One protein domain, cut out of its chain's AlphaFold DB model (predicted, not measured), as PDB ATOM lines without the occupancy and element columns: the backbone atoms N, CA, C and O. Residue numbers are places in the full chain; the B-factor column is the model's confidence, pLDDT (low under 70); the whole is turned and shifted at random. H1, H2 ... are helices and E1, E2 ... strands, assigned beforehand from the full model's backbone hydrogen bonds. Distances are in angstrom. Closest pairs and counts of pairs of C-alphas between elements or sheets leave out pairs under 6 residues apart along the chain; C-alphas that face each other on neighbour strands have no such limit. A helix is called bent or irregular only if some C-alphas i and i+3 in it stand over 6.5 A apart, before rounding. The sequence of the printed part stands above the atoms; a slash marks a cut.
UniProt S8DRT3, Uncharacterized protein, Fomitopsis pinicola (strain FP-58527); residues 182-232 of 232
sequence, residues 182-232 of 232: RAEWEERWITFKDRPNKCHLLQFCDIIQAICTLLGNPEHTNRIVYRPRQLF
ATOM      1  N   ARG A 182     -27.727 -48.560  11.224       64.81
ATOM      2  CA  ARG A 182     -28.647 -47.517  10.756       64.81
ATOM      3  C   ARG A 182     -28.031 -46.896   9.508       64.81
ATOM      4  O   ARG A 182     -26.811 -46.822   9.446       64.81
ATOM      5  N   ALA A 183     -28.869 -46.428   8.578       68.19
ATOM      6  CA  ALA A 183     -28.414 -45.676   7.407       68.19
ATOM      7  C   ALA A 183     -27.253 -44.744   7.780       68.19
ATOM      8  O   ALA A 183     -27.396 -43.905   8.680       68.19
ATOM      9  N   GLU A 184     -26.100 -44.982   7.155       69.69
ATOM     10  CA  GLU A 184     -24.866 -44.291   7.500       69.69
ATOM     11  C   GLU A 184     -25.049 -42.792   7.250       69.69
ATOM     12  O   GLU A 184     -25.615 -42.363   6.240       69.69
ATOM     13  N   TRP A 185     -24.598 -41.987   8.209       78.75
ATOM     14  CA  TRP A 185     -24.551 -40.544   8.040       78.75
ATOM     15  C   TRP A 185     -23.264 -40.190   7.306       78.75
ATOM     16  O   TRP A 185     -22.166 -40.382   7.827       78.75
ATOM     17  N   GLU A 186     -23.408 -39.657   6.101       81.12
ATOM     18  CA  GLU A 186     -22.329 -39.039   5.353       81.12
ATOM     19  C   GLU A 186     -22.165 -37.582   5.774       81.12
ATOM     20  O   GLU A 186     -23.130 -36.827   5.924       81.12
ATOM     21  N   GLU A 187     -20.910 -37.167   5.907       89.69
ATOM     22  CA  GLU A 187     -20.545 -35.785   6.171       89.69
ATOM     23  C   GLU A 187     -19.807 -35.210   4.965       89.69
ATOM     24  O   GLU A 187     -18.802 -35.759   4.506       89.69
ATOM     25  N   ARG A 188     -20.275 -34.072   4.453       85.88
ATOM     26  CA  ARG A 188     -19.583 -33.321   3.403       85.88
ATOM     27  C   ARG A 188     -19.457 -31.862   3.773       85.88
ATOM     28  O   ARG A 188     -20.389 -31.240   4.270       85.88
ATOM     29  N   TRP A 189     -18.296 -31.300   3.476       89.69
ATOM     30  CA  TRP A 189     -18.090 -29.864   3.556       89.69
ATOM     31  C   TRP A 189     -18.478 -29.232   2.225       89.69
ATOM     32  O   TRP A 189     -17.987 -29.639   1.171       89.69
ATOM     33  N   ILE A 190     -19.367 -28.246   2.283       89.12
ATOM     34  CA  ILE A 190     -19.784 -27.462   1.122       89.12
ATOM     35  C   ILE A 190     -19.436 -25.992   1.332       89.12
ATOM     36  O   ILE A 190     -19.459 -25.478   2.455       89.12
ATOM     37  N   THR A 191     -19.136 -25.306   0.238       86.81
ATOM     38  CA  THR A 191     -18.947 -23.856   0.198       86.81
ATOM     39  C   THR A 191     -19.909 -23.265  -0.813       86.81
ATOM     40  O   THR A 191     -20.148 -23.842  -1.869       86.81
ATOM     41  N   PHE A 192     -20.465 -22.100  -0.512       84.44
ATOM     42  CA  PHE A 192     -21.302 -21.384  -1.472       84.44
ATOM     43  C   PHE A 192     -20.423 -20.492  -2.350       84.44
ATOM     44  O   PHE A 192     -19.524 -19.831  -1.822       84.44
ATOM     45  N   LYS A 193     -20.704 -20.413  -3.658       80.44
ATOM     46  CA  LYS A 193     -19.959 -19.564  -4.612       80.44
ATOM     47  C   LYS A 193     -19.914 -18.095  -4.167       80.44
ATOM     48  O   LYS A 193     -18.884 -17.437  -4.283       80.44
ATOM     49  N   ASP A 194     -20.989 -17.613  -3.544       81.88
ATOM     50  CA  ASP A 194     -21.084 -16.246  -3.012       81.88
ATOM     51  C   ASP A 194     -20.243 -16.016  -1.744       81.88
ATOM     52  O   ASP A 194     -20.011 -14.877  -1.327       81.88
ATOM     53  N   ARG A 195     -19.826 -17.092  -1.060       80.50
ATOM     54  CA  ARG A 195     -19.109 -17.054   0.226       80.50
ATOM     55  C   ARG A 195     -18.050 -18.165   0.303       80.50
ATOM     56  O   ARG A 195     -18.132 -19.014   1.193       80.50
ATOM     57  N   PRO A 196     -17.004 -18.115  -0.538       77.56
ATOM     58  CA  PRO A 196     -16.007 -19.186  -0.631       77.56
ATOM     59  C   PRO A 196     -15.196 -19.375   0.661       77.56
ATOM     60  O   PRO A 196     -14.660 -20.444   0.918       77.56
ATOM     61  N   ASN A 197     -15.140 -18.354   1.524       82.44
ATOM     62  CA  ASN A 197     -14.397 -18.399   2.787       82.44
ATOM     63  C   ASN A 197     -15.190 -19.019   3.956       82.44
ATOM     64  O   ASN A 197     -14.719 -18.987   5.093       82.44
ATOM     65  N   LYS A 198     -16.415 -19.510   3.722       82.44
ATOM     66  CA  LYS A 198     -17.258 -20.128   4.753       82.44
ATOM     67  C   LYS A 198     -17.635 -21.544   4.336       82.44
ATOM     68  O   LYS A 198     -18.458 -21.729   3.445       82.44
ATOM     69  N   CYS A 199     -17.055 -22.523   5.023       84.25
ATOM     70  CA  CYS A 199     -17.414 -23.926   4.863       84.25
ATOM     71  C   CYS A 199     -18.580 -24.280   5.789       84.25
ATOM     72  O   CYS A 199     -18.593 -23.902   6.964       84.25
ATOM     73  N   HIS A 200     -19.533 -25.034   5.258       86.00
ATOM     74  CA  HIS A 200     -20.683 -25.554   5.980       86.00
ATOM     75  C   HIS A 200     -20.616 -27.079   6.001       86.00
ATOM     76  O   HIS A 200     -20.330 -27.699   4.979       86.00
ATOM     77  N   LEU A 201     -20.862 -27.671   7.169       88.69
ATOM     78  CA  LEU A 201     -20.968 -29.118   7.319       88.69
ATOM     79  C   LEU A 201     -22.379 -29.545   6.911       88.69
ATOM     80  O   LEU A 201     -23.357 -29.119   7.525       88.69
ATOM     81  N   LEU A 202     -22.471 -30.377   5.882       87.38
ATOM     82  CA  LEU A 202     -23.688 -31.045   5.456       87.38
ATOM     83  C   LEU A 202     -23.632 -32.490   5.948       87.38
ATOM     84  O   LEU A 202     -22.744 -33.242   5.553       87.38
ATOM     85  N   GLN A 203     -24.585 -32.863   6.793       85.94
ATOM     86  CA  GLN A 203     -24.797 -34.244   7.212       85.94
ATOM     87  C   GLN A 203     -26.033 -34.768   6.487       85.94
ATOM     88  O   GLN A 203     -27.105 -34.168   6.587       85.94
ATOM     89  N   PHE A 204     -25.892 -35.855   5.739       83.88
ATOM     90  CA  PHE A 204     -26.996 -36.484   5.016       83.88
ATOM     91  C   PHE A 204     -26.853 -38.004   5.063       83.88
ATOM     92  O   PHE A 204     -25.791 -38.524   5.367       83.88
ATOM     93  N   CYS A 205     -27.930 -38.727   4.793       82.38
ATOM     94  CA  CYS A 205     -27.913 -40.183   4.670       82.38
ATOM     95  C   CYS A 205     -28.643 -40.574   3.385       82.38
ATOM     96  O   CYS A 205     -29.464 -39.803   2.876       82.38
ATOM     97  N   ASP A 206     -28.353 -41.763   2.853       81.69
ATOM     98  CA  ASP A 206     -29.131 -42.318   1.748       81.69
ATOM     99  C   ASP A 206     -30.590 -42.477   2.205       81.69
ATOM    100  O   ASP A 206     -30.903 -43.252   3.111       81.69
ATOM    101  N   ILE A 207     -31.486 -41.713   1.575       80.88
ATOM    102  CA  ILE A 207     -32.908 -41.650   1.925       80.88
ATOM    103  C   ILE A 207     -33.559 -43.028   1.786       80.88
ATOM    104  O   ILE A 207     -34.396 -43.394   2.611       80.88
ATOM    105  N   ILE A 208     -33.167 -43.819   0.784       79.44
ATOM    106  CA  ILE A 208     -33.708 -45.165   0.591       79.44
ATOM    107  C   ILE A 208     -33.249 -46.064   1.734       79.44
ATOM    108  O   ILE A 208     -34.075 -46.753   2.333       79.44
ATOM    109  N   GLN A 209     -31.970 -46.006   2.114       74.44
ATOM    110  CA  GLN A 209     -31.479 -46.754   3.273       74.44
ATOM    111  C   GLN A 209     -32.132 -46.297   4.579       74.44
ATOM    112  O   GLN A 209     -32.459 -47.134   5.421       74.44
ATOM    113  N   ALA A 210     -32.362 -44.995   4.757       79.69
ATOM    114  CA  ALA A 210     -33.015 -44.440   5.937       79.69
ATOM    115  C   ALA A 210     -34.468 -44.916   6.043       79.69
ATOM    116  O   ALA A 210     -34.890 -45.367   7.110       79.69
ATOM    117  N   ILE A 211     -35.212 -44.903   4.931       80.38
ATOM    118  CA  ILE A 211     -36.573 -45.445   4.854       80.38
ATOM    119  C   ILE A 211     -36.557 -46.951   5.126       80.38
ATOM    120  O   ILE A 211     -37.337 -47.423   5.950       80.38
ATOM    121  N   CYS A 212     -35.658 -47.714   4.500       71.19
ATOM    122  CA  CYS A 212     -35.537 -49.152   4.747       71.19
ATOM    123  C   CYS A 212     -35.203 -49.461   6.214       71.19
ATOM    124  O   CYS A 212     -35.790 -50.372   6.793       71.19
ATOM    125  N   THR A 213     -34.313 -48.685   6.835       74.00
ATOM    126  CA  THR A 213     -33.966 -48.804   8.259       74.00
ATOM    127  C   THR A 213     -35.174 -48.498   9.143       74.00
ATOM    128  O   THR A 213     -35.459 -49.236  10.085       74.00
ATOM    129  N   LEU A 214     -35.908 -47.424   8.836       80.69
ATOM    130  CA  LEU A 214     -37.082 -47.001   9.595       80.69
ATOM    131  C   LEU A 214     -38.206 -48.041   9.521       80.69
ATOM    132  O   LEU A 214     -38.765 -48.420  10.548       80.69
ATOM    133  N   LEU A 215     -38.517 -48.520   8.315       73.75
ATOM    134  CA  LEU A 215     -39.563 -49.519   8.083       73.75
ATOM    135  C   LEU A 215     -39.153 -50.927   8.547       73.75
ATOM    136  O   LEU A 215     -40.017 -51.766   8.787       73.75
ATOM    137  N   GLY A 216     -37.852 -51.186   8.692       68.19
ATOM    138  CA  GLY A 216     -37.305 -52.444   9.202       68.19
ATOM    139  C   GLY A 216     -37.306 -52.573  10.729       68.19
ATOM    140  O   GLY A 216     -37.004 -53.652  11.235       68.19
ATOM    141  N   ASN A 217     -37.629 -51.513  11.479       72.25
ATOM    142  CA  ASN A 217     -37.672 -51.569  12.941       72.25
ATOM    143  C   ASN A 217     -38.980 -52.230  13.434       72.25
ATOM    144  O   ASN A 217     -40.059 -51.674  13.197       72.25
ATOM    145  N   PRO A 218     -38.921 -53.348  14.188       68.19
ATOM    146  CA  PRO A 218     -40.111 -54.026  14.705       68.19
ATOM    147  C   PRO A 218     -40.971 -53.154  15.640       68.19
ATOM    148  O   PRO A 218     -42.185 -53.349  15.699       68.19
ATOM    149  N   GLU A 219     -40.403 -52.139  16.313       68.25
ATOM    150  CA  GLU A 219     -41.185 -51.168  17.110       68.25
ATOM    151  C   GLU A 219     -42.187 -50.365  16.252       68.25
ATOM    152  O   GLU A 219     -43.143 -49.783  16.778       68.25
ATOM    153  N   HIS A 220     -41.966 -50.281  14.937       71.12
ATOM    154  CA  HIS A 220     -42.765 -49.473  14.018       71.12
ATOM    155  C   HIS A 220     -43.747 -50.290  13.179       71.12
ATOM    156  O   HIS A 220     -44.633 -49.693  12.572       71.12
ATOM    157  N   THR A 221     -43.688 -51.624  13.211       69.69
ATOM    158  CA  THR A 221     -44.554 -52.507  12.408       69.69
ATOM    159  C   THR A 221     -46.044 -52.187  12.566       69.69
ATOM    160  O   THR A 221     -46.774 -52.102  11.586       69.69
ATOM    161  N   ASN A 222     -46.500 -51.911  13.791       72.44
ATOM    162  CA  ASN A 222     -47.908 -51.589  14.068       72.44
ATOM    163  C   ASN A 222     -48.284 -50.123  13.779       72.44
ATOM    164  O   ASN A 222     -49.413 -49.710  14.034       72.44
ATOM    165  N   ARG A 223     -47.328 -49.310  13.319       71.75
ATOM    166  CA  ARG A 223     -47.475 -47.862  13.106       71.75
ATOM    167  C   ARG A 223     -47.350 -47.461  11.633       71.75
ATOM    168  O   ARG A 223     -47.532 -46.287  11.324       71.75
ATOM    169  N   ILE A 224     -47.066 -48.405  10.733       71.81
ATOM    170  CA  ILE A 224     -46.931 -48.153   9.292       71.81
ATOM    171  C   ILE A 224     -48.297 -48.344   8.619       71.81
ATOM    172  O   ILE A 224     -48.835 -49.449   8.540       71.81
ATOM    173  N   VAL A 225     -48.870 -47.248   8.118       70.31
ATOM    174  CA  VAL A 225     -50.155 -47.239   7.404       70.31
ATOM    175  C   VAL A 225     -49.923 -46.750   5.981       70.31
ATOM    176  O   VAL A 225     -49.371 -45.671   5.784       70.31
ATOM    177  N   TYR A 226     -50.366 -47.525   4.989       69.62
ATOM    178  CA  TYR A 226     -50.383 -47.074   3.601       69.62
ATOM    179  C   TYR A 226     -51.751 -46.488   3.267       69.62
ATOM    180  O   TYR A 226     -52.770 -47.185   3.339       69.62
ATOM    181  N   ARG A 227     -51.756 -45.205   2.896       72.62
ATOM    182  CA  ARG A 227     -52.926 -44.483   2.398       72.62
ATOM    183  C   ARG A 227     -52.579 -43.887   1.029       72.62
ATOM    184  O   ARG A 227     -51.861 -42.887   0.989       72.62
ATOM    185  N   PRO A 228     -53.028 -44.493  -0.081       71.31
ATOM    186  CA  PRO A 228     -52.867 -43.884  -1.394       71.31
ATOM    187  C   PRO A 228     -53.681 -42.584  -1.447       71.31
ATOM    188  O   PRO A 228     -54.767 -42.506  -0.874       71.31
ATOM    189  N   ARG A 229     -53.149 -41.560  -2.115       67.94
ATOM    190  CA  ARG A 229     -53.854 -40.302  -2.397       67.94
ATOM    191  C   ARG A 229     -53.794 -40.051  -3.901       67.94
ATOM    192  O   ARG A 229     -52.743 -40.267  -4.501       67.94
ATOM    193  N   GLN A 230     -54.911 -39.635  -4.492       68.56
ATOM    194  CA  GLN A 230     -54.949 -39.092  -5.849       68.56
ATOM    195  C   GLN A 230     -54.816 -37.573  -5.758       68.56
ATOM    196  O   GLN A 230     -55.495 -36.942  -4.952       68.56
ATOM    197  N   LEU A 231     -53.895 -37.022  -6.543       64.31
ATOM    198  CA  LEU A 231     -53.730 -35.588  -6.748       64.31
ATOM    199  C   LEU A 231     -54.273 -35.293  -8.152       64.31
ATOM    200  O   LEU A 231     -53.916 -36.018  -9.085       64.31
ATOM    201  N   PHE A 232     -55.164 -34.308  -8.263       51.75
ATOM    202  CA  PHE A 232     -55.766 -33.841  -9.514       51.75
ATOM    203  C   PHE A 232     -55.281 -32.434  -9.832       51.75
ATOM    204  O   PHE A 232     -55.102 -31.666  -8.859       51.75
TER     205      PHE A 232
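Overview. This is residues 182 to 232 of the 232 residues of an uncharacterized protein of Fomitopsis pinicola (strain FP-58527) (UniProt S8DRT3). A long two-stranded hairpin, E1 and E2, is continued by the short helix H1; beyond it H2 makes a corner, and a tail, residues 225 to 232, sticks out. The printed part has 51 residues with E1, E2, H1 and H2 in that order, an antiparallel sheet and a mixed class. It is extended, with a radius of gyration of the C-alphas of 17.6 A, and flat, spanning 48 by 35 by 13 A.

Along the chain. E1, residues 185 to 192, begins at C-alpha (-24.551, -40.544, 8.040) and spans 21.6 A. E2, residues 195 to 205, spans 25.1 A and bends by 83 degrees at residue 198. H1 is residues 207 to 215, 12.0 A. H2, residues 218 to 223, 9.7 A, ends at C-alpha (-47.475, -47.862, 13.106); it is irregular, C-alphas 219 and 222 being 7.4 A apart.

Arrangement. E1 and E2 form an antiparallel hairpin at 158 degrees, with N 188 and O 202 within hydrogen-bond range at 2.8 A. H1 and H2 are close but not clearly touching, about perpendicular at 87 degrees; their closest C-alphas, Leu 215 and Thr 221, are 7.2 A apart. H2 is apart from E1 and E2. Every O i to N i+4 pair of H1 is within range; H2 has 0 of 2, and 2 of 3 O i to N i+3 pairs.

Size, cuts and confidence. The farthest C-alphas, Asn 197 and Asn 222, are 48.5 A apart. The printed part has no cut and no long link. Twelve residues have pLDDT under 70, among them 229 to 232.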